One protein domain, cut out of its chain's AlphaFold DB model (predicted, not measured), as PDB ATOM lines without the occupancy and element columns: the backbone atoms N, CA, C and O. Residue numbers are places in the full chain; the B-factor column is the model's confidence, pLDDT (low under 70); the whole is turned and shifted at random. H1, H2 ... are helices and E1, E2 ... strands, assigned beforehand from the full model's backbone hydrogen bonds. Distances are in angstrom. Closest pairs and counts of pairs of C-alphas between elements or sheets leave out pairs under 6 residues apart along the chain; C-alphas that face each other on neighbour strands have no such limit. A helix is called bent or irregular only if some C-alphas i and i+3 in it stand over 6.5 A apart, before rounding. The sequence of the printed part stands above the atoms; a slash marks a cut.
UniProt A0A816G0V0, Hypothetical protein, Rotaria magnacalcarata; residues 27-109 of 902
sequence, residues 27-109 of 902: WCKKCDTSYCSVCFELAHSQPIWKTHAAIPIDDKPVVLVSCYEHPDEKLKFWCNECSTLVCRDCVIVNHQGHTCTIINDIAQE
ATOM      1  N   TRP A  27     -58.253  16.352 -36.018       83.56
ATOM      2  CA  TRP A  27     -58.097  17.725 -35.553       83.56
ATOM      3  C   TRP A  27     -58.537  18.707 -36.643       83.56
ATOM      4  O   TRP A  27     -58.244  18.550 -37.829       83.56
ATOM      5  N   CYS A  28     -59.260  19.749 -36.243       79.69
ATOM      6  CA  CYS A  28     -59.674  20.818 -37.143       79.69
ATOM      7  C   CYS A  28     -58.782  22.045 -36.946       79.69
ATOM      8  O   CYS A  28     -58.920  22.743 -35.944       79.69
ATOM      9  N   LYS A  29     -57.938  22.390 -37.928       78.69
ATOM     10  CA  LYS A  29     -57.041  23.564 -37.836       78.69
ATOM     11  C   LYS A  29     -57.771  24.892 -37.612       78.69
ATOM     12  O   LYS A  29     -57.230  25.788 -36.978       78.69
ATOM     13  N   LYS A  30     -58.982  25.047 -38.161       79.69
ATOM     14  CA  LYS A  30     -59.773  26.283 -38.025       79.69
ATOM     15  C   LYS A  30     -60.511  26.381 -36.686       79.69
ATOM     16  O   LYS A  30     -60.718  27.490 -36.212       79.69
ATOM     17  N   CYS A  31     -60.894  25.250 -36.092       77.25
ATOM     18  CA  CYS A  31     -61.540  25.198 -34.773       77.25
ATOM     19  C   CYS A  31     -60.544  24.984 -33.624       77.25
ATOM     20  O   CYS A  31     -60.944  25.030 -32.468       77.25
ATOM     21  N   ASP A  32     -59.288  24.672 -33.944       75.25
ATOM     22  CA  ASP A  32     -58.234  24.246 -33.020       75.25
ATOM     23  C   ASP A  32     -58.691  23.210 -31.975       75.25
ATOM     24  O   ASP A  32     -58.370  23.278 -30.793       75.25
ATOM     25  N   THR A  33     -59.495  22.239 -32.413       75.38
ATOM     26  CA  THR A  33     -60.151  21.260 -31.532       75.38
ATOM     27  C   THR A  33     -60.028  19.850 -32.106       75.38
ATOM     28  O   THR A  33     -60.063  19.672 -33.329       75.38
ATOM     29  N   SER A  34     -59.865  18.860 -31.221       80.88
ATOM     30  CA  SER A  34     -59.755  17.434 -31.552       80.88
ATOM     31  C   SER A  34     -61.098  16.709 -31.389       80.88
ATOM     32  O   SER A  34     -61.799  16.895 -30.392       80.88
ATOM     33  N   TYR A  35     -61.450  15.869 -32.361       76.81
ATOM     34  CA  TYR A  35     -62.729  15.172 -32.488       76.81
ATOM     35  C   TYR A  35     -62.518  13.689 -32.824       76.81
ATOM     36  O   TYR A  35     -61.578  13.335 -33.533       76.81
ATOM     37  N   CYS A  36     -63.439  12.822 -32.399       83.62
ATOM     38  CA  CYS A  36     -63.622  11.525 -33.053       83.62
ATOM     39  C   CYS A  36     -64.277  11.728 -34.430       83.62
ATOM     40  O   CYS A  36     -64.915  12.760 -34.680       83.62
ATOM     41  N   SER A  37     -64.153  10.737 -35.312       79.12
ATOM     42  CA  SER A  37     -64.681  10.780 -36.686       79.12
ATOM     43  C   SER A  37     -66.152  11.208 -36.749       79.12
ATOM     44  O   SER A  37     -66.510  12.106 -37.510       79.12
ATOM     45  N   VAL A  38     -66.985  10.650 -35.867       80.88
ATOM     46  CA  VAL A  38     -68.426  10.937 -35.794       80.88
ATOM     47  C   VAL A  38     -68.699  12.381 -35.364       80.88
ATOM     48  O   VAL A  38     -69.519  13.079 -35.963       80.88
ATOM     49  N   CYS A  39     -68.004  12.864 -34.330       80.38
ATOM     50  CA  CYS A  39     -68.203  14.224 -33.828       80.38
ATOM     51  C   CYS A  39     -67.717  15.281 -34.824       80.38
ATOM     52  O   CYS A  39     -68.313  16.357 -34.898       80.38
ATOM     53  N   PHE A  40     -66.671  14.983 -35.602       81.44
ATOM     54  CA  PHE A  40     -66.181  15.890 -36.633       81.44
ATOM     55  C   PHE A  40     -67.239  16.115 -37.719       81.44
ATOM     56  O   PHE A  40     -67.535  17.266 -38.040       81.44
ATOM     57  N   GLU A  41     -67.836  15.043 -38.249       79.50
ATOM     58  CA  GLU A  41     -68.860  15.135 -39.296       79.50
ATOM     59  C   GLU A  41     -70.105  15.881 -38.819       79.50
ATOM     60  O   GLU A  41     -70.608  16.757 -39.522       79.50
ATOM     61  N   LEU A  42     -70.572  15.595 -37.601       78.38
ATOM     62  CA  LEU A  42     -71.725  16.281 -37.020       78.38
ATOM     63  C   LEU A  42     -71.463  17.784 -36.874       78.38
ATOM     64  O   LEU A  42     -72.275  18.596 -37.326       78.38
ATOM     65  N   ALA A  43     -70.310  18.150 -36.307       71.44
ATOM     66  CA  ALA A  43     -69.932  19.540 -36.077       71.44
ATOM     67  C   ALA A  43     -69.617  20.305 -37.370       71.44
ATOM     68  O   ALA A  43     -69.793  21.514 -37.394       71.44
ATOM     69  N   HIS A  44     -69.195  19.638 -38.450       78.88
ATOM     70  CA  HIS A  44     -68.809  20.278 -39.717       78.88
ATOM     71  C   HIS A  44     -69.786  20.000 -40.876       78.88
ATOM     72  O   HIS A  44     -69.499  20.321 -42.030       78.88
ATOM     73  N   SER A  45     -70.974  19.463 -40.574       70.50
ATOM     74  CA  SER A  45     -72.037  19.163 -41.546       70.50
ATOM     75  C   SER A  45     -72.686  20.409 -42.172       70.50
ATOM     76  O   SER A  45     -73.253  20.340 -43.266       70.50
ATOM     77  N   GLN A  46     -72.596  21.564 -41.502       71.50
ATOM     78  CA  GLN A  46     -73.238  22.806 -41.936       71.50
ATOM     79  C   GLN A  46     -72.462  23.506 -43.073       71.50
ATOM     80  O   GLN A  46     -71.228  23.516 -43.067       71.50
ATOM     81  N   PRO A  47     -73.147  24.178 -44.027       59.81
ATOM     82  CA  PRO A  47     -72.511  24.804 -45.198       59.81
ATOM     83  C   PRO A  47     -71.411  25.817 -44.860       59.81
ATOM     84  O   PRO A  47     -70.466  25.989 -45.625       59.81
ATOM     85  N   ILE A  48     -71.529  26.466 -43.700       59.62
ATOM     86  CA  ILE A  48     -70.617  27.505 -43.208       59.62
ATOM     87  C   ILE A  48     -69.253  26.903 -42.819       59.62
ATOM     88  O   ILE A  48     -68.218  27.550 -42.969       59.62
ATOM     89  N   TRP A  49     -69.233  25.641 -42.378       62.44
ATOM     90  CA  TRP A  49     -68.051  24.966 -41.828       62.44
ATOM     91  C   TRP A  49     -67.468  23.897 -42.756       62.44
ATOM     92  O   TRP A  49     -66.397  23.367 -42.480       62.44
ATOM     93  N   LYS A  50     -68.078  23.667 -43.927       62.62
ATOM     94  CA  LYS A  50     -67.563  22.772 -44.984       62.62
ATOM     95  C   LYS A  50     -66.155  23.113 -45.488       62.62
ATOM     96  O   LYS A  50     -65.522  22.292 -46.140       62.62
ATOM     97  N   THR A  51     -65.668  24.328 -45.227       66.94
ATOM     98  CA  THR A  51     -64.310  24.760 -45.605       66.94
ATOM     99  C   THR A  51     -63.249  24.417 -44.553       66.94
ATOM    100  O   THR A  51     -62.094  24.834 -44.685       66.94
ATOM    101  N   HIS A  52     -63.633  23.749 -43.464       78.44
ATOM    102  CA  HIS A  52     -62.736  23.267 -42.420       78.44
ATOM    103  C   HIS A  52     -62.238  21.872 -42.808       78.44
ATOM    104  O   HIS A  52     -63.036  20.993 -43.120       78.44
ATOM    105  N   ALA A  53     -60.920  21.679 -42.829       77.00
ATOM    106  CA  ALA A  53     -60.321  20.401 -43.198       77.00
ATOM    107  C   ALA A  53     -60.244  19.465 -41.985       77.00
ATOM    108  O   ALA A  53     -59.833  19.896 -40.904       77.00
ATOM    109  N   ALA A  54     -60.606  18.199 -42.192       79.81
ATOM    110  CA  ALA A  54     -60.304  17.110 -41.272       79.81
ATOM    111  C   ALA A  54     -58.828  16.744 -41.433       79.81
ATOM    112  O   ALA A  54     -58.422  16.307 -42.509       79.81
ATOM    113  N   ILE A  55     -58.028  16.969 -40.397       80.56
ATOM    114  CA  ILE A  55     -56.605  16.625 -40.382       80.56
ATOM    115  C   ILE A  55     -56.444  15.452 -39.409       80.56
ATOM    116  O   ILE A  55     -56.988  15.550 -38.310       80.56
ATOM    117  N   PRO A  56     -55.765  14.349 -39.770       78.25
ATOM    118  CA  PRO A  56     -55.428  13.292 -38.819       78.25
ATOM    119  C   PRO A  56     -54.753  13.875 -37.578       78.25
ATOM    120  O   PRO A  56     -53.971  14.821 -37.680       78.25
ATOM    121  N   ILE A  57     -55.083  13.363 -36.396       71.31
ATOM    122  CA  ILE A  57     -54.594  13.974 -35.155       71.31
ATOM    123  C   ILE A  57     -53.065  13.925 -35.022       71.31
ATOM    124  O   ILE A  57     -52.476  14.854 -34.468       71.31
ATOM    125  N   ASP A  58     -52.442  12.913 -35.623       65.88
ATOM    126  CA  ASP A  58     -50.988  12.736 -35.697       65.88
ATOM    127  C   ASP A  58     -50.299  13.837 -36.523       65.88
ATOM    128  O   ASP A  58     -49.139  14.168 -36.287       65.88
ATOM    129  N   ASP A  59     -51.035  14.478 -37.439       71.50
ATOM    130  CA  ASP A  59     -50.552  15.588 -38.269       71.50
ATOM    131  C   ASP A  59     -50.752  16.965 -37.594       71.50
ATOM    132  O   ASP A  59     -50.499  18.016 -38.204       71.50
ATOM    133  N   LYS A  60     -51.217  17.012 -36.332       66.62
ATOM    134  CA  LYS A  60     -51.334  18.265 -35.568       66.62
ATOM    135  C   LYS A  60     -49.929  18.831 -35.290       66.62
ATOM    136  O   LYS A  60     -49.127  18.183 -34.622       66.62
ATOM    137  N   PRO A  61     -49.608  20.065 -35.733       59.09
ATOM    138  CA  PRO A  61     -48.283  20.634 -35.530       59.09
ATOM    139  C   PRO A  61     -48.000  20.832 -34.037       59.09
ATOM    140  O   PRO A  61     -48.768  21.489 -33.329       59.09
ATOM    141  N   VAL A  62     -46.870  20.300 -33.569       59.03
ATOM    142  CA  VAL A  62     -46.395  20.478 -32.192       59.03
ATOM    143  C   VAL A  62     -45.976  21.937 -31.996       59.03
ATOM    144  O   VAL A  62     -44.955  22.388 -32.515       59.03
ATOM    145  N   VAL A  63     -46.775  22.701 -31.247       60.06
ATOM    146  CA  VAL A  63     -46.445  24.081 -30.872       60.06
ATOM    147  C   VAL A  63     -45.760  24.063 -29.514       60.06
ATOM    148  O   VAL A  63     -46.365  23.688 -28.513       60.06
ATOM    149  N   LEU A  64     -44.501  24.503 -29.464       59.34
ATOM    150  CA  LEU A  64     -43.798  24.675 -28.195       59.34
ATOM    151  C   LEU A  64     -44.527  25.714 -27.333       59.34
ATOM    152  O   LEU A  64     -44.734  26.868 -27.737       59.34
ATOM    153  N   VAL A  65     -44.907  25.282 -26.133       65.19
ATOM    154  CA  VAL A  65     -45.609  26.101 -25.147       65.19
ATOM    155  C   VAL A  65     -44.662  27.198 -24.645       65.19
ATOM    156  O   VAL A  65     -43.459  26.975 -24.465       65.19
ATOM    157  N   SER A  66     -45.186  28.416 -24.491       70.31
ATOM    158  CA  SER A  66     -44.435  29.515 -23.874       70.31
ATOM    159  C   SER A  66     -44.246  29.253 -22.383       70.31
ATOM    160  O   SER A  66     -45.120  28.676 -21.736       70.31
ATOM    161  N   CYS A  67     -43.114  29.681 -21.832       73.06
ATOM    162  CA  CYS A  67     -42.894  29.597 -20.397       73.06
ATOM    163  C   CYS A  67     -43.905  30.478 -19.656       73.06
ATOM    164  O   CYS A  67     -44.173  31.605 -20.065       73.06
ATOM    165  N   TYR A  68     -44.449  29.961 -18.554       72.12
ATOM    166  CA  TYR A  68     -45.397  30.703 -17.725       72.12
ATOM    167  C   TYR A  68     -44.767  31.964 -17.108       72.12
ATOM    168  O   TYR A  68     -45.421  32.998 -17.023       72.12
ATOM    169  N   GLU A  69     -43.490  31.893 -16.722       71.31
ATOM    170  CA  GLU A  69     -42.755  33.012 -16.114       71.31
ATOM    171  C   GLU A  69     -42.102  33.941 -17.146       71.31
ATOM    172  O   GLU A  69     -41.940  35.130 -16.890       71.31
ATOM    173  N   HIS A  70     -41.772  33.412 -18.329       76.50
ATOM    174  CA  HIS A  70     -41.148  34.152 -19.429       76.50
ATOM    175  C   HIS A  70     -41.981  33.950 -20.710       76.50
ATOM    176  O   HIS A  70     -41.636  33.101 -21.534       76.50
ATOM    177  N   PRO A  71     -43.095  34.688 -20.893       73.88
ATOM    178  CA  PRO A  71     -44.069  34.427 -21.962       73.88
ATOM    179  C   PRO A  71     -43.495  34.524 -23.385       73.88
ATOM    180  O   PRO A  71     -43.968  33.834 -24.298       73.88
ATOM    181  N   ASP A  72     -42.461  35.352 -23.551       74.81
ATOM    182  CA  ASP A  72     -41.742  35.565 -24.811       74.81
ATOM    183  C   ASP A  72     -40.768  34.420 -25.140       74.81
ATOM    184  O   ASP A  72     -40.378  34.233 -26.295       74.81
ATOM    185  N   GLU A  73     -40.420  33.598 -24.150       76.19
ATOM    186  CA  GLU A  73     -39.501  32.480 -24.296       76.19
ATOM    187  C   GLU A  73     -40.243  31.142 -24.394       76.19
ATOM    188  O   GLU A  73     -41.229  30.857 -23.710       76.19
ATOM    189  N   LYS A  74     -39.737  30.267 -25.266       78.81
ATOM    190  CA  LYS A  74     -40.303  28.930 -25.481       78.81
ATOM    191  C   LYS A  74     -39.607  27.899 -24.604       78.81
ATOM    192  O   LYS A  74     -38.387  27.942 -24.435       78.81
ATOM    193  N   LEU A  75     -40.377  26.945 -24.085       76.12
ATOM    194  CA  LEU A  75     -39.853  25.803 -23.338       76.12
ATOM    195  C   LEU A  75     -39.093  24.877 -24.300       76.12
ATOM    196  O   LEU A  75     -39.697  24.124 -25.058       76.12
ATOM    197  N   LYS A  76     -37.763  25.000 -24.332       78.25
ATOM    198  CA  LYS A  76     -36.878  24.306 -25.292       78.25
ATOM    199  C   LYS A  76     -35.927  23.315 -24.633       78.25
ATOM    200  O   LYS A  76     -35.309  22.516 -25.338       78.25
ATOM    201  N   PHE A  77     -35.787  23.380 -23.315       78.69
ATOM    202  CA  PHE A  77     -34.833  22.581 -22.565       78.69
ATOM    203  C   PHE A  77     -35.562  21.666 -21.587       78.69
ATOM    204  O   PHE A  77     -36.614  22.025 -21.065       78.69
ATOM    205  N   TRP A  78     -34.995  20.500 -21.323       79.25
ATOM    206  CA  TRP A  78     -35.426  19.580 -20.284       79.25
ATOM    207  C   TRP A  78     -34.414  19.598 -19.147       79.25
ATOM    208  O   TRP A  78     -33.225  19.390 -19.379       79.25
ATOM    209  N   CYS A  79     -34.880  19.841 -17.928       78.56
ATOM    210  CA  CYS A  79     -34.065  19.757 -16.724       78.56
ATOM    211  C   CYS A  79     -34.128  18.330 -16.170       78.56
ATOM    212  O   CYS A  79     -35.200  17.882 -15.759       78.56
ATOM    213  N   ASN A  80     -32.994  17.625 -16.141       76.38
ATOM    214  CA  ASN A  80     -32.934  16.224 -15.713       76.38
ATOM    215  C   ASN A  80     -33.247  16.037 -14.224       76.38
ATOM    216  O   ASN A  80     -33.905  15.076 -13.844       76.38
ATOM    217  N   GLU A  81     -32.799  16.963 -13.382       78.12
ATOM    218  CA  GLU A  81     -32.954  16.897 -11.930       78.12
ATOM    219  C   GLU A  81     -34.384  17.239 -11.491       78.12
ATOM    220  O   GLU A  81     -34.873  16.714 -10.493       78.12
ATOM    221  N   CYS A  82     -35.071  18.104 -12.242       74.12
ATOM    222  CA  CYS A  82     -36.454  18.502 -11.961       74.12
ATOM    223  C   CYS A  82     -37.494  17.734 -12.785       74.12
ATOM    224  O   CYS A  82     -38.687  17.926 -12.556       74.12
ATOM    225  N   SER A  83     -37.064  16.920 -13.750       69.69
ATOM    226  CA  SER A  83     -37.926  16.196 -14.694       69.69
ATOM    227  C   SER A  83     -39.002  17.083 -15.334       69.69
ATOM    228  O   SER A  83     -40.181  16.731 -15.363       69.69
ATOM    229  N   THR A  84     -38.610  18.274 -15.798       75.44
ATOM    230  CA  THR A  84     -39.550  19.269 -16.334       75.44
ATOM    231  C   THR A  84     -38.964  20.072 -17.491       75.44
ATOM    232  O   THR A  84     -37.743  20.199 -17.633       75.44
ATOM    233  N   LEU A  85     -39.850  20.643 -18.308       73.38
ATOM    234  CA  LEU A  85     -39.493  21.534 -19.403       73.38
ATOM    235  C   LEU A  85     -39.276  22.963 -18.912       73.38
ATOM    236  O   LEU A  85     -40.090  23.521 -18.181       73.38
ATOM    237  N   VAL A  86     -38.191  23.574 -19.374       79.62
ATOM    238  CA  VAL A  86     -37.741  24.904 -18.967       79.62
ATOM    239  C   VAL A  86     -37.352  25.740 -20.192       79.62
ATOM    240  O   VAL A  86     -36.940  25.221 -21.237       79.62
ATOM    241  N   CYS A  87     -37.523  27.060 -20.104       82.25
ATOM    242  CA  CYS A  87     -37.039  27.985 -21.131       82.25
ATOM    243  C   CYS A  87     -35.602  28.425 -20.850       82.25
ATOM    244  O   CYS A  87     -35.063  28.167 -19.774       82.25
ATOM    245  N   ARG A  88     -34.993  29.122 -21.815       82.00
ATOM    246  CA  ARG A  88     -33.616  29.619 -21.706       82.00
ATOM    247  C   ARG A  88     -33.392  30.449 -20.438       82.00
ATOM    248  O   ARG A  88     -32.391  30.246 -19.760       82.00
ATOM    249  N   ASP A  89     -34.327  31.334 -20.114       82.44
ATOM    250  CA  ASP A  89     -34.201  32.227 -18.963       82.44
ATOM    251  C   ASP A  89     -34.375  31.470 -17.639       82.44
ATOM    252  O   ASP A  89     -33.583  31.655 -16.716       82.44
ATOM    253  N   CYS A  90     -35.309  30.512 -17.563       80.44
ATOM    254  CA  CYS A  90     -35.459  29.644 -16.389       80.44
ATOM    255  C   CYS A  90     -34.214  28.786 -16.121       80.44
ATOM    256  O   CYS A  90     -33.900  28.553 -14.956       80.44
ATOM    257  N   VAL A  91     -33.485  28.344 -17.158       81.31
ATOM    258  CA  VAL A  91     -32.201  27.630 -16.981       81.31
ATOM    259  C   VAL A  91     -31.193  28.498 -16.226       81.31
ATOM    260  O   VAL A  91     -30.443  27.995 -15.393       81.31
ATOM    261  N   ILE A  92     -31.183  29.802 -16.501       79.00
ATOM    262  CA  ILE A  92     -30.220  30.743 -15.925       79.00
ATOM    263  C   ILE A  92     -30.641  31.172 -14.516       79.00
ATOM    264  O   ILE A  92     -29.780  31.311 -13.651       79.00
ATOM    265  N   VAL A  93     -31.940  31.392 -14.293       78.31
ATOM    266  CA  VAL A  93     -32.451  32.006 -13.058       78.31
ATOM    267  C   VAL A  93     -32.877  30.961 -12.024       78.31
ATOM    268  O   VAL A  93     -32.422  31.013 -10.885       78.31
ATOM    269  N   ASN A  94     -33.719  29.998 -12.410       72.94
ATOM    270  CA  ASN A  94     -34.395  29.092 -11.467       72.94
ATOM    271  C   ASN A  94     -33.794  27.682 -11.426       72.94
ATOM    272  O   ASN A  94     -33.937  26.981 -10.430       72.94
ATOM    273  N   HIS A  95     -33.109  27.269 -12.491       75.56
ATOM    274  CA  HIS A  95     -32.472  25.955 -12.614       75.56
ATOM    275  C   HIS A  95     -30.945  26.084 -12.709       75.56
ATOM    276  O   HIS A  95     -30.269  25.286 -13.363       75.56
ATOM    277  N   GLN A  96     -30.390  27.109 -12.056       73.12
ATOM    278  CA  GLN A  96     -28.960  27.378 -12.063       73.12
ATOM    279  C   GLN A  96     -28.202  26.233 -11.376       73.12
ATOM    280  O   GLN A  96     -28.381  25.971 -10.189       73.12
ATOM    281  N   GLY A  97     -27.338  25.553 -12.130       74.69
ATOM    282  CA  GLY A  97     -26.587  24.387 -11.653       74.69
ATOM    283  C   GLY A  97     -27.248  23.035 -11.936       74.69
ATOM    284  O   GLY A  97     -26.650  22.013 -11.613       74.69
ATOM    285  N   HIS A  98     -28.429  23.007 -12.561       83.00
ATOM    286  CA  HIS A  98     -29.046  21.776 -13.059       83.00
ATOM    287  C   HIS A  98     -28.613  21.476 -14.499       83.00
ATOM    288  O   HIS A  98     -28.303  22.378 -15.286       83.00
ATOM    289  N   THR A  99     -28.619  20.198 -14.863       81.94
ATOM    290  CA  THR A  99     -28.277  19.725 -16.201       81.94
ATOM    291  C   THR A  99     -29.496  19.846 -17.106       81.94
ATOM    292  O   THR A  99     -30.400  19.006 -17.092       81.94
ATOM    293  N   CYS A 100     -29.513  20.906 -17.913       81.06
ATOM    294  CA  CYS A 100     -30.593  21.190 -18.851       81.06
ATOM    295  C   CYS A 100     -30.152  20.909 -20.294       81.06
ATOM    296  O   CYS A 100     -29.254  21.576 -20.810       81.06
ATOM    297  N   THR A 101     -30.783  19.940 -20.958       81.69
ATOM    298  CA  THR A 101     -30.484  19.547 -22.349       81.69
ATOM    299  C   THR A 101     -31.583  20.003 -23.300       81.69
ATOM    300  O   THR A 101     -32.705  20.276 -22.883       81.69
ATOM    301  N   ILE A 102     -31.276  20.142 -24.592       77.62
ATOM    302  CA  ILE A 102     -32.280  20.531 -25.589       77.62
ATOM    303  C   ILE A 102     -33.258  19.369 -25.773       77.62
ATOM    304  O   ILE A 102     -32.843  18.227 -25.955       77.62
ATOM    305  N   ILE A 103     -34.561  19.667 -25.748       70.38
ATOM    306  CA  ILE A 103     -35.612  18.641 -25.755       70.38
ATOM    307  C   ILE A 103     -35.502  17.702 -26.963       70.38
ATOM    308  O   ILE A 103     -35.644  16.499 -26.804       70.38
ATOM    309  N   ASN A 104     -35.170  18.222 -28.149       70.31
ATOM    310  CA  ASN A 104     -35.048  17.412 -29.364       70.31
ATOM    311  C   ASN A 104     -33.940  16.356 -29.272       70.31
ATOM    312  O   ASN A 104     -34.065  15.306 -29.894       70.31
ATOM    313  N   ASP A 105     -32.888  16.618 -28.495       73.81
ATOM    314  CA  ASP A 105     -31.739  15.718 -28.394       73.81
ATOM    315  C   ASP A 105     -32.028  14.532 -27.463       73.81
ATOM    316  O   ASP A 105     -31.412  13.479 -27.602       73.81
ATOM    317  N   ILE A 106     -32.983  14.684 -26.536       68.38
ATOM    318  CA  ILE A 106     -33.318  13.665 -25.527       68.38
ATOM    319  C   ILE A 106     -34.762  13.146 -25.613       68.38
ATOM    320  O   ILE A 106     -35.131  12.234 -24.877       68.38
ATOM    321  N   ALA A 107     -35.606  13.722 -26.478       64.81
ATOM    322  CA  ALA A 107     -37.031  13.394 -26.565       64.81
ATOM    323  C   ALA A 107     -37.257  11.906 -26.846       64.81
ATOM    324  O   ALA A 107     -38.104  11.286 -26.208       64.81
ATOM    325  N   GLN A 108     -36.462  11.324 -27.751       69.69
ATOM    326  CA  GLN A 108     -36.549   9.899 -28.066       69.69
ATOM    327  C   GLN A 108     -36.122   9.025 -26.880       69.69
ATOM    328  O   GLN A 108     -36.762   8.022 -26.593       69.69
ATOM    329  N   GLU A 109     -35.060   9.410 -26.170       74.69
ATOM    330  CA  GLU A 109     -34.580   8.689 -24.988       74.69
ATOM    331  C   GLU A 109     -35.641   8.685 -23.878       74.69
ATOM    332  O   GLU A 109     -35.959   7.632 -23.329       74.69
TER     333      GLU A 109
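AT A GLANCE: This is residues 27 to 109 of the 902 residues of the protein "Hypothetical protein" of Rotaria magnacalcarata (UniProt A0A816G0V0). The printed part makes two small lobes set well apart and joined by the long link of residues 57 to 74. The first lobe is a loose group of E1, H1 and E2 with loops between them; the second is a small sheet of three strands, E4, E3 and E5, with H2 over one face and H3 standing up from the other. The printed part has 83 residues, with three named helices and five named strands in the order E1 H1 E2 E3 E4 H2 E5 H3, and the sheet is antiparallel in the order E4 - E3 - E5. The class is mixed, helices and strands, with 39 residues, under half, in named elements. The whole is extended, with a radius of gyration of the C-alphas of 18.4 A and spans of 56 by 28 by 15 A.

HOW THE PARTS SIT: E1, residues 33 to 35, and H1, residues 37 to 44, meet only through their tight link of 1 residue. E2, residues 54 to 56, is near E1, with 5 pairs of C-alphas within 10 A. The closest C-alphas of H1 and E2, those of Phe 40 and Ala 54, are 7.6 A apart. E1 and E2 pair with no named strand. E3, residues 75 to 79, and E4, residues 84 to 87, form an antiparallel hairpin, with N 86 and O 77 within hydrogen-bond range at 2.8 A. E5, residues 100 to 102, is the other antiparallel neighbour of E3, with N 78 and O 101 within hydrogen-bond range at 2.8 A. H2, residues 88 to 93, is on the sheet at a height of 9.1 A, only just over E4 and E3, with 3 of its 6 C-alphas on each. E4, H2 and E5 are a split strand-helix-strand unit, two strands of one sheet that are not neighbours, with E3 between them in the sheet and a helix between them along the chain, and its crossover is right-handed. H3, residues 103 to 109, is on the opposite face from H2 at a height of 8.0 A, over E5, and stands up from the sheet at 50 degrees. The closest C-alphas of E3 and H3, those of Phe 77 and Ile 103, are 5.1 A apart. E1, H1 and E2 are apart from E3, E4, H2, E5 and H3. In H1 every O i to N i+4 pair is within hydrogen-bond range; in H2 it is 1 of 2, and in H3 1 of 3, beside 2 of 4 O i to N i+3 pairs.

IN THESE COORDINATES: E1 begins at C-alpha 33 (-60.151, 21.260, -31.532) and is 6.7 A long. H1 is 10.8 A long, and E2 6.7 A. E3 begins at C-alpha 75 (-39.853, 25.803, -23.338) and is 10.7 A long; E4 is 10.3 A, H2 9.0 A and E5 7.0 A. H3, 10.0 A long, ends at C-alpha 109 (-34.580, 8.689, -24.988); it is irregular, with C-alphas 105 and 108 7.6 A apart.

THE WHOLE: The two C-alphas farthest apart, those of Pro 47 and Gly 97, are 56.9 A apart. The printed part has no cut. The link from E2 to E3, 18 residues, is long. The mean pLDDT of the printed part is 74.6; residues 47 to 51, 58, 60 to 65, 83 and 106 to 108 are under 70.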